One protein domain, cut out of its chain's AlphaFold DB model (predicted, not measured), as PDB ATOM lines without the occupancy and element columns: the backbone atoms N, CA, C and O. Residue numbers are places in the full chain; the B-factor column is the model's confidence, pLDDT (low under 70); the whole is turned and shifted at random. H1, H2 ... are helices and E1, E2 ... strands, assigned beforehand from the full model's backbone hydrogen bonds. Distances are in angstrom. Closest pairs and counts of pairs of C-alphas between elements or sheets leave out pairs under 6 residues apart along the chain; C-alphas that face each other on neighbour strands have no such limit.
ATOM      1  N   ALA A   2     -33.087  98.344  -5.102       93.62
ATOM      2  CA  ALA A   2     -31.674  98.317  -4.724       93.62
ATOM      3  C   ALA A   2     -31.045  96.984  -5.151       93.62
ATOM      4  O   ALA A   2     -31.494  95.926  -4.707       93.62
ATOM      5  N   PHE A   3     -30.034  97.052  -6.016       94.81
ATOM      6  CA  PHE A   3     -29.188  95.922  -6.399       94.81
ATOM      7  C   PHE A   3     -28.002  95.882  -5.439       94.81
ATOM      8  O   PHE A   3     -27.369  96.913  -5.214       94.81
ATOM      9  N   TRP A   4     -27.746  94.722  -4.844       97.31
ATOM     10  CA  TRP A   4     -26.609  94.523  -3.952       97.31
ATOM     11  C   TRP A   4     -25.442  93.915  -4.724       97.31
ATOM     12  O   TRP A   4     -25.640  93.262  -5.752       97.31
ATOM     13  N   ASP A   5     -24.233  94.099  -4.201       97.75
ATOM     14  CA  ASP A   5     -23.047  93.457  -4.756       97.75
ATOM     15  C   ASP A   5     -23.209  91.934  -4.743       97.75
ATOM     16  O   ASP A   5     -23.624  91.339  -3.744       97.75
ATOM     17  N   CYS A   6     -22.862  91.307  -5.866       97.38
ATOM     18  CA  CYS A   6     -22.903  89.859  -6.018       97.38
ATOM     19  C   CYS A   6     -21.543  89.289  -5.610       97.38
ATOM     20  O   CYS A   6     -20.572  89.377  -6.362       97.38
ATOM     21  N   SER A   7     -21.457  88.758  -4.392       98.00
ATOM     22  CA  SER A   7     -20.220  88.166  -3.869       98.00
ATOM     23  C   SER A   7     -20.016  86.754  -4.416       98.00
ATOM     24  O   SER A   7     -20.982  86.079  -4.757       98.00
ATOM     25  N   LEU A   8     -18.764  86.299  -4.505       98.00
ATOM     26  CA  LEU A   8     -18.458  84.941  -4.956       98.00
ATOM     27  C   LEU A   8     -19.075  83.908  -4.004       98.00
ATOM     28  O   LEU A   8     -18.841  83.971  -2.790       98.00
ATOM     29  N   ASN A   9     -19.806  82.944  -4.563       98.31
ATOM     30  CA  ASN A   9     -20.423  81.882  -3.787       98.31
ATOM     31  C   ASN A   9     -19.339  81.008  -3.133       98.31
ATOM     32  O   ASN A   9     -18.417  80.506  -3.786       98.31
ATOM     33  N   GLN A  10     -19.435  80.839  -1.815       98.12
ATOM     34  CA  GLN A  10     -18.398  80.158  -1.032       98.12
ATOM     35  C   GLN A  10     -18.366  78.647  -1.277       98.12
ATOM     36  O   GLN A  10     -17.288  78.048  -1.269       98.12
ATOM     37  N   ASP A  11     -19.518  78.031  -1.548       97.88
ATOM     38  CA  ASP A  11     -19.594  76.601  -1.848       97.88
ATOM     39  C   ASP A  11     -18.966  76.296  -3.208       97.88
ATOM     40  O   ASP A  11     -18.231  75.314  -3.344       97.88
ATOM     41  N   TRP A  12     -19.177  77.170  -4.194       97.69
ATOM     42  CA  TRP A  12     -18.469  77.114  -5.467       97.69
ATOM     43  C   TRP A  12     -16.958  77.276  -5.285       97.69
ATOM     44  O   TRP A  12     -16.190  76.451  -5.779       97.69
ATOM     45  N   ALA A  13     -16.518  78.290  -4.532       97.94
ATOM     46  CA  ALA A  13     -15.096  78.533  -4.287       97.94
ATOM     47  C   ALA A  13     -14.422  77.326  -3.617       97.94
ATOM     48  O   ALA A  13     -13.318  76.922  -3.987       97.94
ATOM     49  N   LYS A  14     -15.099  76.686  -2.666       98.12
ATOM     50  CA  LYS A  14     -14.605  75.453  -2.059       98.12
ATOM     51  C   LYS A  14     -14.527  74.318  -3.086       98.12
ATOM     52  O   LYS A  14     -13.450  73.773  -3.308       98.12
ATOM     53  N   ARG A  15     -15.643  74.011  -3.749       97.81
ATOM     54  CA  ARG A  15     -15.782  72.871  -4.670       97.81
ATOM     55  C   ARG A  15     -14.864  72.962  -5.889       97.81
ATOM     56  O   ARG A  15     -14.345  71.948  -6.346       97.81
ATOM     57  N   GLU A  16     -14.708  74.152  -6.457       97.56
ATOM     58  CA  GLU A  16     -13.973  74.348  -7.707       97.56
ATOM     59  C   GLU A  16     -12.542  74.820  -7.472       97.56
ATOM     60  O   GLU A  16     -11.620  74.275  -8.076       97.56
ATOM     61  N   VAL A  17     -12.322  75.794  -6.591       96.56
ATOM     62  CA  VAL A  17     -10.979  76.354  -6.387       96.56
ATOM     63  C   VAL A  17     -10.190  75.523  -5.386       96.56
ATOM     64  O   VAL A  17      -9.092  75.081  -5.708       96.56
ATOM     65  N   SER A  18     -10.753  75.240  -4.210       96.31
ATOM     66  CA  SER A  18     -10.017  74.518  -3.161       96.31
ATOM     67  C   SER A  18      -9.887  73.023  -3.470       96.31
ATOM     68  O   SER A  18      -8.777  72.502  -3.537       96.31
ATOM     69  N   ASP A  19     -11.005  72.337  -3.716       97.75
ATOM     70  CA  ASP A  19     -11.034  70.874  -3.837       97.75
ATOM     71  C   ASP A  19     -10.457  70.380  -5.176       97.75
ATOM     72  O   ASP A  19      -9.860  69.305  -5.244       97.75
ATOM     73  N   LYS A  20     -10.610  71.167  -6.251       97.25
ATOM     74  CA  LYS A  20     -10.116  70.830  -7.602       97.25
ATOM     75  C   LYS A  20      -8.884  71.632  -8.023       97.25
ATOM     76  O   LYS A  20      -8.444  71.489  -9.163       97.25
ATOM     77  N   ASN A  21      -8.332  72.457  -7.131       96.12
ATOM     78  CA  ASN A  21      -7.156  73.292  -7.382       96.12
ATOM     79  C   ASN A  21      -7.280  74.157  -8.659       96.12
ATOM     80  O   ASN A  21      -6.335  74.270  -9.444       96.12
ATOM     81  N   ARG A  22      -8.471  74.723  -8.911       96.06
ATOM     82  CA  ARG A  22      -8.696  75.686 -10.005       96.06
ATOM     83  C   ARG A  22      -8.357  77.103  -9.549       96.06
ATOM     84  O   ARG A  22      -8.258  77.379  -8.362       96.06
ATOM     85  N   LEU A  23      -8.189  78.019 -10.497       97.06
ATOM     86  CA  LEU A  23      -7.962  79.436 -10.204       97.06
ATOM     87  C   LEU A  23      -9.293  80.197 -10.119       97.06
ATOM     88  O   LEU A  23     -10.260  79.842 -10.792       97.06
ATOM     89  N   PHE A  24      -9.322  81.275  -9.329       97.19
ATOM     90  CA  PHE A  24     -10.471  82.191  -9.250       97.19
ATOM     91  C   PHE A  24     -10.693  82.989 -10.539       97.19
ATOM     92  O   PHE A  24     -11.806  83.432 -10.812       97.19
ATOM     93  N   THR A  25      -9.631  83.180 -11.316       97.62
ATOM     94  CA  THR A  25      -9.619  83.912 -12.578       97.62
ATOM     95  C   THR A  25      -8.798  83.154 -13.609       97.62
ATOM     96  O   THR A  25      -7.934  82.338 -13.286       97.62
ATOM     97  N   GLU A  26      -9.069  83.422 -14.879       96.81
ATOM     98  CA  GLU A  26      -8.269  82.934 -15.993       96.81
ATOM     99  C   GLU A  26      -7.872  84.087 -16.912       96.81
ATOM    100  O   GLU A  26      -8.590  85.074 -17.063       96.81
ATOM    101  N   THR A  27      -6.719  83.955 -17.564       96.81
ATOM    102  CA  THR A  27      -6.306  84.901 -18.602       96.81
ATOM    103  C   THR A  27      -6.815  84.413 -19.948       96.81
ATOM    104  O   THR A  27      -6.344  83.400 -20.464       96.81
ATOM    105  N   LYS A  28      -7.738  85.156 -20.560       95.25
ATOM    106  CA  LYS A  28      -8.111  84.950 -21.958       95.25
ATOM    107  C   LYS A  28      -7.165  85.731 -22.860       95.25
ATOM    108  O   LYS A  28      -7.054  86.951 -22.752       95.25
ATOM    109  N   MET A  29      -6.498  85.011 -23.756       95.06
ATOM    110  CA  MET A  29      -5.669  85.599 -24.804       95.06
ATOM    111  C   MET A  29      -6.504  85.789 -26.069       95.06
ATOM    112  O   MET A  29      -7.202  84.876 -26.509       95.06
ATOM    113  N   GLU A  30      -6.428  86.972 -26.660       94.88
ATOM    114  CA  GLU A  30      -7.026  87.293 -27.953       94.88
ATOM    115  C   GLU A  30      -6.012  88.040 -28.817       94.88
ATOM    116  O   GLU A  30      -5.056  88.629 -28.322       94.88
ATOM    117  N   ASN A  31      -6.223  88.044 -30.124       95.25
ATOM    118  CA  ASN A  31      -5.379  88.735 -31.087       95.25
ATOM    119  C   ASN A  31      -6.212  89.182 -32.292       95.25
ATOM    120  O   ASN A  31      -7.320  88.696 -32.529       95.25
ATOM    121  N   THR A  32      -5.672  90.119 -33.061       94.69
ATOM    122  CA  THR A  32      -6.209  90.471 -34.377       94.69
ATOM    123  C   THR A  32      -5.435  89.690 -35.426       94.69
ATOM    124  O   THR A  32      -4.215  89.624 -35.362       94.69
ATOM    125  N   ILE A  33      -6.119  89.084 -36.393       95.00
ATOM    126  CA  ILE A  33      -5.460  88.356 -37.483       95.00
ATOM    127  C   ILE A  33      -5.542  89.209 -38.744       95.00
ATOM    128  O   ILE A  33      -6.637  89.594 -39.164       95.00
ATOM    129  N   ASP A  34      -4.389  89.495 -39.350       96.12
ATOM    130  CA  ASP A  34      -4.332  90.084 -40.684       96.12
ATOM    131  C   ASP A  34      -4.955  89.099 -41.680       96.12
ATOM    132  O   ASP A  34      -4.478  87.977 -41.850       96.12
ATOM    133  N   ARG A  35      -6.040  89.511 -42.341       96.12
ATOM    134  CA  ARG A  35      -6.808  88.635 -43.237       96.12
ATOM    135  C   ARG A  35      -6.095  88.315 -44.553       96.12
ATOM    136  O   ARG A  35      -6.515  87.380 -45.225       96.12
ATOM    137  N   ILE A  36      -5.078  89.089 -44.934       96.62
ATOM    138  CA  ILE A  36      -4.301  88.899 -46.163       96.62
ATOM    139  C   ILE A  36      -3.072  88.043 -45.861       96.62
ATOM    140  O   ILE A  36      -2.833  87.052 -46.540       96.62
ATOM    141  N   GLN A  37      -2.302  88.417 -44.836       96.19
ATOM    142  CA  GLN A  37      -1.054  87.728 -44.488       96.19
ATOM    143  C   GLN A  37      -1.284  86.477 -43.624       96.19
ATOM    144  O   GLN A  37      -0.396  85.639 -43.510       96.19
ATOM    145  N   GLY A  38      -2.453  86.349 -42.987       94.12
ATOM    146  CA  GLY A  38      -2.754  85.260 -42.052       94.12
ATOM    147  C   GLY A  38      -1.965  85.342 -40.741       94.12
ATOM    148  O   GLY A  38      -1.884  84.362 -40.004       94.12
ATOM    149  N   VAL A  39      -1.361  86.495 -40.446       95.56
ATOM    150  CA  VAL A  39      -0.461  86.678 -39.303       95.56
ATOM    151  C   VAL A  39      -1.215  87.273 -38.120       95.56
ATOM    152  O   VAL A  39      -1.961  88.244 -38.252       95.56
ATOM    153  N   ALA A  40      -0.982  86.697 -36.942       94.50
ATOM    154  CA  ALA A  40      -1.431  87.241 -35.670       94.50
ATOM    155  C   ALA A  40      -0.716  88.562 -35.348       94.50
ATOM    156  O   ALA A  40       0.510  88.629 -35.311       94.50
ATOM    157  N   GLN A  41      -1.491  89.593 -35.042       92.44
ATOM    158  CA  GLN A  41      -1.037  90.915 -34.634       92.44
ATOM    159  C   GLN A  41      -1.696  91.310 -33.305       92.44
ATOM    160  O   GLN A  41      -2.801  90.872 -32.981       92.44
ATOM    161  N   HIS A  42      -1.006  92.157 -32.540       93.62
ATOM    162  CA  HIS A  42      -1.519  92.774 -31.310       93.62
ATOM    163  C   HIS A  42      -2.121  91.773 -30.298       93.62
ATOM    164  O   HIS A  42      -3.313  91.863 -29.987       93.62
ATOM    165  N   PRO A  43      -1.332  90.805 -29.783       93.06
ATOM    166  CA  PRO A  43      -1.815  89.920 -28.730       93.06
ATOM    167  C   PRO A  43      -2.233  90.743 -27.509       93.06
ATOM    168  O   PRO A  43      -1.533  91.664 -27.085       93.06
ATOM    169  N   ARG A  44      -3.390  90.404 -26.952       93.00
ATOM    170  CA  ARG A  44      -3.975  91.044 -25.780       93.00
ATOM    171  C   ARG A  44      -4.440  89.979 -24.805       93.00
ATOM    172  O   ARG A  44      -5.073  88.998 -25.187       93.00
ATOM    173  N   ASN A  45      -4.151  90.219 -23.537       95.31
ATOM    174  CA  ASN A  45      -4.506  89.326 -22.450       95.31
ATOM    175  C   ASN A  45      -5.528  90.046 -21.577       95.31
ATOM    176  O   ASN A  45      -5.329  91.201 -21.203       95.31
ATOM    177  N   THR A  46      -6.637  89.387 -21.279       95.44
ATOM    178  CA  THR A  46      -7.679  89.915 -20.401       95.44
ATOM    179  C   THR A  46      -7.966  88.881 -19.330       95.44
ATOM    180  O   THR A  46      -8.327  87.747 -19.639       95.44
ATOM    181  N   GLU A  47      -7.781  89.267 -18.073       96.69
ATOM    182  CA  GLU A  47      -8.241  88.469 -16.943       96.69
ATOM    183  C   GLU A  47      -9.774  88.433 -16.939       96.69
ATOM    184  O   GLU A  47     -10.434  89.447 -17.177       96.69
ATOM    185  N   ARG A  48     -10.347  87.256 -16.700       95.69
ATOM    186  CA  ARG A  48     -11.790  87.073 -16.576       95.69
ATOM    187  C   ARG A  48     -12.122  86.032 -15.522       95.69
ATOM    188  O   ARG A  48     -11.316  85.159 -15.208       95.69
ATOM    189  N   VAL A  49     -13.347  86.109 -15.026       96.81
ATOM    190  CA  VAL A  49     -13.926  85.053 -14.201       96.81
ATOM    191  C   VAL A  49     -14.148  83.802 -15.075       96.81
ATOM    192  O   VAL A  49     -14.643  83.951 -16.199       96.81
ATOM    193  N   PRO A  50     -13.779  82.589 -14.616       96.50
ATOM    194  CA  PRO A  50     -14.001  81.356 -15.359       96.50
ATOM    195  C   PRO A  50     -15.492  81.092 -15.579       96.50
ATOM    196  O   PRO A  50     -16.337  81.447 -14.756       96.50
ATOM    197  N   ALA A  51     -15.823  80.438 -16.691       95.88
ATOM    198  CA  ALA A  51     -17.198  80.038 -16.963       95.88
ATOM    199  C   ALA A  51     -17.709  79.062 -15.890       95.88
ATOM    200  O   ALA A  51     -16.989  78.155 -15.470       95.88
ATOM    201  N   GLY A  52     -18.962  79.248 -15.472       96.12
ATOM    202  CA  GLY A  52     -19.580  78.460 -14.406       96.12
ATOM    203  C   GLY A  52     -19.213  78.915 -12.992       96.12
ATOM    204  O   GLY A  52     -19.518  78.193 -12.051       96.12
ATOM    205  N   ALA A  53     -18.548  80.064 -12.824       97.94
ATOM    206  CA  ALA A  53     -18.433  80.701 -11.516       97.94
ATOM    207  C   ALA A  53     -19.795  81.178 -11.004       97.94
ATOM    208  O   ALA A  53     -20.550  81.813 -11.740       97.94
ATOM    209  N   GLU A  54     -20.083  80.890  -9.737       98.38
ATOM    210  CA  GLU A  54     -21.359  81.201  -9.091       98.38
ATOM    211  C   GLU A  54     -21.205  82.410  -8.157       98.38
ATOM    212  O   GLU A  54     -20.225  82.524  -7.415       98.38
ATOM    213  N   PHE A  55     -22.186  83.315  -8.182       98.50
ATOM    214  CA  PHE A  55     -22.226  84.514  -7.344       98.50
ATOM    215  C   PHE A  55     -23.580  84.638  -6.648       98.50
ATOM    216  O   PHE A  55     -24.622  84.375  -7.247       98.50
ATOM    217  N   ASP A  56     -23.563  85.099  -5.402       98.31
ATOM    218  CA  ASP A  56     -24.765  85.273  -4.594       98.31
ATOM    219  C   ASP A  56     -25.486  86.567  -4.999       98.31
ATOM    220  O   ASP A  56     -25.075  87.672  -4.639       98.31
ATOM    221  N   PHE A  57     -26.572  86.435  -5.765       97.62
ATOM    222  CA  PHE A  57     -27.382  87.563  -6.228       97.62
ATOM    223  C   PHE A  57     -28.416  87.997  -5.181       97.62
ATOM    224  O   PHE A  57     -29.158  87.181  -4.630       97.62
ATOM    225  N   LYS A  58     -28.525  89.311  -4.940       97.19
ATOM    226  CA  LYS A  58     -29.546  89.882  -4.055       97.19
ATOM    227  C   LYS A  58     -30.081  91.206  -4.584       97.19
ATOM    228  O   LYS A  58     -29.335  92.129  -4.908       97.19
ATOM    229  N   LEU A  59     -31.404  91.335  -4.565       95.81
ATOM    230  CA  LEU A  59     -32.118  92.556  -4.913       95.81
ATOM    231  C   LEU A  59     -33.214  92.854  -3.890       95.81
ATOM    232  O   LEU A  59     -33.830  91.957  -3.320       95.81
ATOM    233  N   THR A  60     -33.472  94.138  -3.655       95.00
ATOM    234  CA  THR A  60     -34.608  94.605  -2.859       95.00
ATOM    235  C   THR A  60     -35.518  95.493  -3.702       95.00
ATOM    236  O   THR A  60     -35.128  96.579  -4.147       95.00
TER     237      THR A  60
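Overview. This is residues 2 to 60 of the 121 residues of the protein "Type III-A CRISPR-associated RAMP protein Csm3" of Thiothrix sp (UniProt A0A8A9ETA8). A long hairpin of two antiparallel strands, E1 and E2, makes much of the length; beyond its open end lies the short helix H1, and the two end stretches, residues 2 to 8 and 55 to 60, run side by side as an arm that leads away from the hairpin, with the C-alphas of Ala 2 and Thr 60 5.1 A apart. The printed part has 59 residues, in the order H1, E1, E2; the class is mixed, with under half of the residues in named elements. It is extended and flat, with a radius of gyration of the C-alphas of 17.3 A and spans of 52 by 34 by 13 A.

Arrangement. Residues 2 to 3 pair with 59 to 60, and 7 to 8 with 55 to 56, both antiparallel. In H1, residues 10 to 18, every O i to N i+4 pair is within hydrogen-bond range. E1, residues 26 to 33, and E2, residues 40 to 48, form a hairpin, their directions at 157 degrees. N 28 and O 46 are 2.8 A apart and N 41 and O 32 2.7 A, within hydrogen-bond range. H1 and E2 are apart.

Along the chain. H1 is 10.3 A long from C-alpha 10 at (-18.398, 80.158, -1.032). E1 measures 22.3 A; E2 measures 21.7 A, ending at C-alpha 48, (-11.790, 87.073, -16.576).

Size, cuts and confidence. The C-alphas farthest apart, of Gln 37 and Thr 60, are 53.9 A apart. The printed part has no cut, both links are short, and no printed residue is under 70 in pLDDT.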